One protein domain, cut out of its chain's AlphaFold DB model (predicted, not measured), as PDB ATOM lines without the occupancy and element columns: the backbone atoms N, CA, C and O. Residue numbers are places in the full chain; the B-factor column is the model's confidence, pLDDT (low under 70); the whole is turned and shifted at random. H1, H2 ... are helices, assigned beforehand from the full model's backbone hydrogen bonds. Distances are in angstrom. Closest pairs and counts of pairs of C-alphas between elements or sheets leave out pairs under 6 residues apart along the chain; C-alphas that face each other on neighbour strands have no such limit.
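What this domain is: This is residues 94 to 154 of the 485 residues of the protein "Exocyst complex component SEC5" of Friedmanniomyces endolithicus (UniProt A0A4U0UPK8). There is little regular structure: three short helices sit in a small knot of loops, with H3 touching both H1 and H2. The opening stretch, residues 94 to 106, runs along one side, away from H3, and residues 145 to 154 trail to one end. The printed part has 61 residues, 22 of them in H1, H2 and H3, in that order, and no named strand: all helix. It is compact and rounded, radius of gyration of the C-alphas 11.0 A, spanning 33 by 24 by 18 A.

Where its parts are: After residues 94 to 106, H1 holds residues 107 to 113, 10.0 A long, from C-alpha 107 at (-5.271, 27.619, 31.630). H2 holds residues 122 to 128, 10.2 A. H3 holds residues 137 to 144, 10.2 A, ending at C-alpha 144 (-8.915, 24.509, 36.959).

How they stand to each other: H1 and H3 touch, closest C-alphas Glu 110 and Val 144, 6.6 A, at a steep tilt of 42 degrees, the same way. H2 and H3 touch, closest C-alphas Phe 128 and Phe 140, 5.4 A, about perpendicular at 82 degrees. Every O i to N i+4 pair is within hydrogen-bond range in H1 and H3, and 2 of 3 in H2.

The domain as a whole: The C-alphas farthest apart, Glu 120 and Glu 151, are 33.7 A apart. The printed part has no cut; both links are short. Residues 94 to 95 and 115 to 120 have pLDDT under 70.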
ATOM      1  N   GLN A  94       4.695  35.155  30.318       58.50
ATOM      2  CA  GLN A  94       3.802  35.951  29.467       58.50
ATOM      3  C   GLN A  94       2.985  35.069  28.514       58.50
ATOM      4  O   GLN A  94       1.915  35.475  28.061       58.50
ATOM      5  N   ASN A  95       3.432  33.836  28.276       65.44
ATOM      6  CA  ASN A  95       2.771  32.906  27.372       65.44
ATOM      7  C   ASN A  95       1.724  32.072  28.112       65.44
ATOM      8  O   ASN A  95       1.982  31.539  29.187       65.44
ATOM      9  N   ASP A  96       0.533  32.001  27.533       74.06
ATOM     10  CA  ASP A  96      -0.535  31.102  27.957       74.06
ATOM     11  C   ASP A  96      -0.128  29.646  27.677       74.06
ATOM     12  O   ASP A  96       0.391  29.341  26.600       74.06
ATOM     13  N   GLU A  97      -0.316  28.765  28.660       79.88
ATOM     14  CA  GLU A  97       0.073  27.356  28.585       79.88
ATOM     15  C   GLU A  97      -1.187  26.473  28.493       79.88
ATOM     16  O   GLU A  97      -2.161  26.714  29.219       79.88
ATOM     17  N   PRO A  98      -1.208  25.461  27.599       80.38
ATOM     18  CA  PRO A  98      -2.296  24.490  27.560       80.38
ATOM     19  C   PRO A  98      -2.283  23.604  28.812       80.38
ATOM     20  O   PRO A  98      -1.229  23.345  29.395       80.38
ATOM     21  N   ASP A  99      -3.452  23.103  29.207       84.69
ATOM     22  CA  ASP A  99      -3.577  22.234  30.377       84.69
ATOM     23  C   ASP A  99      -2.755  20.938  30.213       84.69
ATOM     24  O   ASP A  99      -2.878  20.259  29.187       84.69
ATOM     25  N   PRO A 100      -1.946  20.544  31.219       78.56
ATOM     26  CA  PRO A 100      -1.176  19.299  31.197       78.56
ATOM     27  C   PRO A 100      -2.026  18.036  31.053       78.56
ATOM     28  O   PRO A 100      -1.491  17.007  30.643       78.56
ATOM     29  N   LEU A 101      -3.314  18.088  31.404       77.94
ATOM     30  CA  LEU A 101      -4.237  16.957  31.287       77.94
ATOM     31  C   LEU A 101      -5.006  16.950  29.957       77.94
ATOM     32  O   LEU A 101      -5.697  15.979  29.655       77.94
ATOM     33  N   GLY A 102      -4.858  17.996  29.139       74.94
ATOM     34  CA  GLY A 102      -5.473  18.082  27.817       74.94
ATOM     35  C   GLY A 102      -6.981  18.319  27.826       74.94
ATOM     36  O   GLY A 102      -7.608  18.196  26.775       74.94
ATOM     37  N   MET A 103      -7.573  18.658  28.977       72.50
ATOM     38  CA  MET A 103      -9.008  18.930  29.078       72.50
ATOM     39  C   MET A 103      -9.336  20.338  28.589       72.50
ATOM     40  O   MET A 103     -10.409  20.567  28.028       72.50
ATOM     41  N   THR A 104      -8.419  21.292  28.791       74.81
ATOM     42  CA  THR A 104      -8.634  22.695  28.426       74.81
ATOM     43  C   THR A 104      -7.483  23.229  27.559       74.81
ATOM     44  O   THR A 104      -6.306  22.995  27.830       74.81
ATOM     45  N   PRO A 105      -7.784  23.951  26.465       75.44
ATOM     46  CA  PRO A 105      -6.754  24.430  25.541       75.44
ATOM     47  C   PRO A 105      -5.910  25.583  26.112       75.44
ATOM     48  O   PRO A 105      -4.877  25.911  25.538       75.44
ATOM     49  N   SER A 106      -6.349  26.211  27.207       82.56
ATOM     50  CA  SER A 106      -5.707  27.370  27.831       82.56
ATOM     51  C   SER A 106      -6.088  27.453  29.308       82.56
ATOM     52  O   SER A 106      -7.273  27.551  29.650       82.56
ATOM     53  N   VAL A 107      -5.080  27.454  30.182       81.38
ATOM     54  CA  VAL A 107      -5.271  27.619  31.630       81.38
ATOM     55  C   VAL A 107      -5.755  29.036  31.946       81.38
ATOM     56  O   VAL A 107      -6.645  29.219  32.776       81.38
ATOM     57  N   VAL A 108      -5.251  30.053  31.236       81.38
ATOM     58  CA  VAL A 108      -5.660  31.452  31.449       81.38
ATOM     59  C   VAL A 108      -7.114  31.676  31.023       81.38
ATOM     60  O   VAL A 108      -7.825  32.457  31.652       81.38
ATOM     61  N   ALA A 109      -7.603  30.982  29.991       82.31
ATOM     62  CA  ALA A 109      -8.996  31.082  29.553       82.31
ATOM     63  C   ALA A 109      -9.989  30.526  30.584       82.31
ATOM     64  O   ALA A 109     -11.023  31.153  30.830       82.31
ATOM     65  N   GLU A 110      -9.676  29.395  31.220       80.38
ATOM     66  CA  GLU A 110     -10.508  28.839  32.295       80.38
ATOM     67  C   GLU A 110     -10.465  29.696  33.562       80.38
ATOM     68  O   GLU A 110     -11.495  29.921  34.202       80.38
ATOM     69  N   LEU A 111      -9.302  30.261  33.891       79.69
ATOM     70  CA  LEU A 111      -9.178  31.194  35.010       79.69
ATOM     71  C   LEU A 111      -9.967  32.496  34.763       79.69
ATOM     72  O   LEU A 111     -10.646  32.977  35.674       79.69
ATOM     73  N   ARG A 112      -9.978  33.008  33.521       81.50
ATOM     74  CA  ARG A 112     -10.820  34.146  33.097       81.50
ATOM     75  C   ARG A 112     -12.312  33.830  33.201       81.50
ATOM     76  O   ARG A 112     -13.080  34.640  33.714       81.50
ATOM     77  N   LYS A 113     -12.729  32.639  32.765       80.44
ATOM     78  CA  LYS A 113     -14.125  32.171  32.852       80.44
ATOM     79  C   LYS A 113     -14.621  32.077  34.299       80.44
ATOM     80  O   LYS A 113     -15.809  32.257  34.553       80.44
ATOM     81  N   ARG A 114     -13.710  31.831  35.244       74.94
ATOM     82  CA  ARG A 114     -13.989  31.694  36.681       74.94
ATOM     83  C   ARG A 114     -13.787  32.990  37.485       74.94
ATOM     84  O   ARG A 114     -13.881  32.941  38.705       74.94
ATOM     85  N   GLN A 115     -13.572  34.129  36.815       64.25
ATOM     86  CA  GLN A 115     -13.497  35.470  37.421       64.25
ATOM     87  C   GLN A 115     -12.380  35.630  38.471       64.25
ATOM     88  O   GLN A 115     -12.534  36.380  39.433       64.25
ATOM     89  N   LEU A 116     -11.239  34.951  38.295       69.06
ATOM     90  CA  LEU A 116     -10.035  35.281  39.063       69.06
ATOM     91  C   LEU A 116      -9.260  36.419  38.367       69.06
ATOM     92  O   LEU A 116      -9.056  36.339  37.151       69.06
ATOM     93  N   PRO A 117      -8.792  37.451  39.102       65.81
ATOM     94  CA  PRO A 117      -7.988  38.550  38.557       65.81
ATOM     95  C   PRO A 117      -6.548  38.082  38.284       65.81
ATOM     96  O   PRO A 117      -5.602  38.429  38.982       65.81
ATOM     97  N   VAL A 118      -6.388  37.230  37.274       63.69
ATOM     98  CA  VAL A 118      -5.102  36.621  36.887       63.69
ATOM     99  C   VAL A 118      -4.287  37.533  35.959       63.69
ATOM    100  O   VAL A 118      -3.074  37.379  35.854       63.69
ATOM    101  N   GLU A 119      -4.935  38.510  35.316       63.38
ATOM    102  CA  GLU A 119      -4.270  39.518  34.475       63.38
ATOM    103  C   GLU A 119      -3.722  40.701  35.292       63.38
ATOM    104  O   GLU A 119      -2.752  41.330  34.884       63.38
ATOM    105  N   GLU A 120      -4.329  40.986  36.450       67.31
ATOM    106  CA  GLU A 120      -3.913  42.073  37.349       67.31
ATOM    107  C   GLU A 120      -2.792  41.628  38.297       67.31
ATOM    108  O   GLU A 120      -1.918  42.424  38.638       67.31
ATOM    109  N   ASP A 121      -2.779  40.348  38.684       76.38
ATOM    110  CA  ASP A 121      -1.778  39.784  39.585       76.38
ATOM    111  C   ASP A 121      -0.953  38.682  38.896       76.38
ATOM    112  O   ASP A 121      -1.304  37.494  38.863       76.38
ATOM    113  N   LEU A 122       0.201  39.093  38.362       75.62
ATOM    114  CA  LEU A 122       1.189  38.198  37.756       75.62
ATOM    115  C   LEU A 122       1.718  37.147  38.746       75.62
ATOM    116  O   LEU A 122       2.066  36.037  38.333       75.62
ATOM    117  N   ALA A 123       1.760  37.449  40.047       77.56
ATOM    118  CA  ALA A 123       2.223  36.499  41.050       77.56
ATOM    119  C   ALA A 123       1.194  35.382  41.269       77.56
ATOM    120  O   ALA A 123       1.576  34.225  41.448       77.56
ATOM    121  N   LEU A 124      -0.105  35.692  41.196       78.38
ATOM    122  CA  LEU A 124      -1.157  34.673  41.205       78.38
ATOM    123  C   LEU A 124      -1.123  33.830  39.932       78.38
ATOM    124  O   LEU A 124      -1.164  32.605  40.032       78.38
ATOM    125  N   ARG A 125      -0.956  34.450  38.757       81.00
ATOM    126  CA  ARG A 125      -0.787  33.734  37.480       81.00
ATOM    127  C   ARG A 125       0.349  32.718  37.538       81.00
ATOM    128  O   ARG A 125       0.155  31.558  37.180       81.00
ATOM    129  N   ASN A 126       1.501  33.118  38.067       82.94
ATOM    130  CA  ASN A 126       2.676  32.259  38.190       82.94
ATOM    131  C   ASN A 126       2.436  31.016  39.066       82.94
ATOM    132  O   ASN A 126       3.030  29.971  38.822       82.94
ATOM    133  N   ARG A 127       1.500  31.060  40.021       84.38
ATOM    134  CA  ARG A 127       1.153  29.896  40.861       84.38
ATOM    135  C   ARG A 127       0.327  28.836  40.135       84.38
ATOM    136  O   ARG A 127       0.271  27.700  40.615       84.38
ATOM    137  N   PHE A 128      -0.298  29.197  39.013       82.94
ATOM    138  CA  PHE A 128      -1.092  28.304  38.163       82.94
ATOM    139  C   PHE A 128      -0.333  27.820  36.915       82.94
ATOM    140  O   PHE A 128      -0.812  26.907  36.249       82.94
ATOM    141  N   MET A 129       0.844  28.382  36.614       85.19
ATOM    142  CA  MET A 129       1.665  28.025  35.448       85.19
ATOM    143  C   MET A 129       2.733  26.991  35.798       85.19
ATOM    144  O   MET A 129       3.520  27.215  36.714       85.19
ATOM    145  N   LEU A 130       2.822  25.900  35.033       81.31
ATOM    146  CA  LEU A 130       3.802  24.825  35.267       81.31
ATOM    147  C   LEU A 130       5.244  25.274  35.041       81.31
ATOM    148  O   LEU A 130       6.173  24.770  35.667       81.31
ATOM    149  N   THR A 131       5.425  26.230  34.139       82.75
ATOM    150  CA  THR A 131       6.722  26.828  33.812       82.75
ATOM    151  C   THR A 131       7.296  27.704  34.931       82.75
ATOM    152  O   THR A 131       8.481  28.038  34.887       82.75
ATOM    153  N   SER A 132       6.502  28.062  35.947       82.19
ATOM    154  CA  SER A 132       6.974  28.851  37.085       82.19
ATOM    155  C   SER A 132       7.551  27.974  38.196       82.19
ATOM    156  O   SER A 132       7.000  26.940  38.567       82.19
ATOM    157  N   THR A 133       8.608  28.463  38.844       83.00
ATOM    158  CA  THR A 133       9.163  27.869  40.074       83.00
ATOM    159  C   THR A 133       8.216  27.968  41.276       83.00
ATOM    160  O   THR A 133       8.453  27.327  42.298       83.00
ATOM    161  N   SER A 134       7.148  28.763  41.159       81.50
ATOM    162  CA  SER A 134       6.134  28.988  42.195       81.50
ATOM    163  C   SER A 134       4.822  28.224  41.959       81.50
ATOM    164  O   SER A 134       3.832  28.475  42.652       81.50
ATOM    165  N   PHE A 135       4.806  27.283  41.005       88.00
ATOM    166  CA  PHE A 135       3.636  26.471  40.681       88.00
ATOM    167  C   PHE A 135       3.112  25.690  41.892       88.00
ATOM    168  O   PHE A 135       3.858  24.999  42.590       88.00
ATOM    169  N   SER A 136       1.798  25.751  42.108       86.81
ATOM    170  CA  SER A 136       1.127  25.037  43.193       86.81
ATOM    171  C   SER A 136       0.077  24.056  42.646       86.81
ATOM    172  O   SER A 136      -0.992  24.479  42.198       86.81
ATOM    173  N   PRO A 137       0.320  22.733  42.721       87.31
ATOM    174  CA  PRO A 137      -0.566  21.737  42.112       87.31
ATOM    175  C   PRO A 137      -1.945  21.676  42.778       87.31
ATOM    176  O   PRO A 137      -2.949  21.450  42.111       87.31
ATOM    177  N   ALA A 138      -2.024  21.924  44.089       86.25
ATOM    178  CA  ALA A 138      -3.289  21.894  44.825       86.25
ATOM    179  C   ALA A 138      -4.239  23.041  44.425       86.25
ATOM    180  O   ALA A 138      -5.445  22.831  44.271       86.25
ATOM    181  N   LEU A 139      -3.705  24.251  44.218       86.00
ATOM    182  CA  LEU A 139      -4.505  25.380  43.734       86.00
ATOM    183  C   LEU A 139      -4.895  25.172  42.271       86.00
ATOM    184  O   LEU A 139      -6.039  25.408  41.904       86.00
ATOM    185  N   PHE A 140      -3.978  24.656  41.456       86.81
ATOM    186  CA  PHE A 140      -4.269  24.330  40.066       86.81
ATOM    187  C   PHE A 140      -5.433  23.337  39.932       86.81
ATOM    188  O   PHE A 140      -6.406  23.626  39.243       86.81
ATOM    189  N   LEU A 141      -5.399  22.213  40.651       86.12
ATOM    190  CA  LEU A 141      -6.465  21.208  40.576       86.12
ATOM    191  C   LEU A 141      -7.800  21.716  41.130       86.12
ATOM    192  O   LEU A 141      -8.842  21.462  40.538       86.12
ATOM    193  N   SER A 142      -7.789  22.476  42.227       86.94
ATOM    194  CA  SER A 142      -9.032  23.006  42.809       86.94
ATOM    195  C   SER A 142      -9.690  24.089  41.952       86.94
ATOM    196  O   SER A 142     -10.921  24.160  41.895       86.94
ATOM    197  N   HIS A 143      -8.899  24.924  41.272       83.25
ATOM    198  CA  HIS A 143      -9.419  26.037  40.481       83.25
ATOM    199  C   HIS A 143      -9.653  25.691  39.011       83.25
ATOM    200  O   HIS A 143     -10.658  26.140  38.467       83.25
ATOM    201  N   VAL A 144      -8.791  24.894  38.378       83.44
ATOM    202  CA  VAL A 144      -8.915  24.509  36.959       83.44
ATOM    203  C   VAL A 144      -9.758  23.239  36.808       83.44
ATOM    204  O   VAL A 144     -10.626  23.185  35.944       83.44
ATOM    205  N   HIS A 145      -9.602  22.270  37.717       81.25
ATOM    206  CA  HIS A 145     -10.179  20.918  37.612       81.25
ATOM    207  C   HIS A 145     -11.142  20.574  38.759       81.25
ATOM    208  O   HIS A 145     -11.089  19.492  39.336       81.25
ATOM    209  N   ARG A 146     -12.047  21.499  39.105       83.00
ATOM    210  CA  ARG A 146     -13.018  21.300  40.206       83.00
ATOM    211  C   ARG A 146     -14.027  20.182  39.937       83.00
ATOM    212  O   ARG A 146     -14.415  19.476  40.862       83.00
ATOM    213  N   ASP A 147     -14.465  20.077  38.687       80.62
ATOM    214  CA  ASP A 147     -15.561  19.197  38.264       80.62
ATOM    215  C   ASP A 147     -15.039  17.917  37.586       80.62
ATOM    216  O   ASP A 147     -15.824  17.099  37.111       80.62
ATOM    217  N   ALA A 148     -13.712  17.750  37.524       80.75
ATOM    218  CA  ALA A 148     -13.063  16.610  36.891       80.75
ATOM    219  C   ALA A 148     -13.170  15.360  37.773       80.75
ATOM    220  O   ALA A 148     -12.941  15.409  38.986       80.75
ATOM    221  N   SER A 149     -13.492  14.219  37.161       83.31
ATOM    222  CA  SER A 149     -13.489  12.937  37.863       83.31
ATOM    223  C   SER A 149     -12.057  12.430  38.072       83.31
ATOM    224  O   SER A 149     -11.119  12.823  37.377       83.31
ATOM    225  N   THR A 150     -11.858  11.497  39.007       80.25
ATOM    226  CA  THR A 150     -10.538  10.878  39.226       80.25
ATOM    227  C   THR A 150     -10.015  10.114  38.010       80.25
ATOM    228  O   THR A 150      -8.816   9.866  37.926       80.25
ATOM    229  N   GLU A 151     -10.904   9.692  37.106       77.81
ATOM    230  CA  GLU A 151     -10.542   9.018  35.860       77.81
ATOM    231  C   GLU A 151     -10.041  10.023  34.818       77.81
ATOM    232  O   GLU A 151      -9.008   9.779  34.203       77.81
ATOM    233  N   ASP A 152     -10.659  11.204  34.729       73.25
ATOM    234  CA  ASP A 152     -10.213  12.292  33.843       73.25
ATOM    235  C   ASP A 152      -8.872  12.896  34.293       73.25
ATOM    236  O   ASP A 152      -8.042  13.293  33.478       73.25
ATOM    237  N   LEU A 153      -8.608  12.893  35.605       72.94
ATOM    238  CA  LEU A 153      -7.315  13.295  36.168       72.94
ATOM    239  C   LEU A 153      -6.180  12.297  35.860       72.94
ATOM    240  O   LEU A 153      -5.012  12.592  36.128       72.94
ATOM    241  N   ARG A 154      -6.476  11.129  35.266       76.19
ATOM    242  CA  ARG A 154      -5.460  10.210  34.729       76.19
ATOM    243  C   ARG A 154      -4.997  10.684  33.348       76.19
ATOM    244  O   ARG A 154      -5.179  10.003  32.346       76.19
TER     245      ARG A 154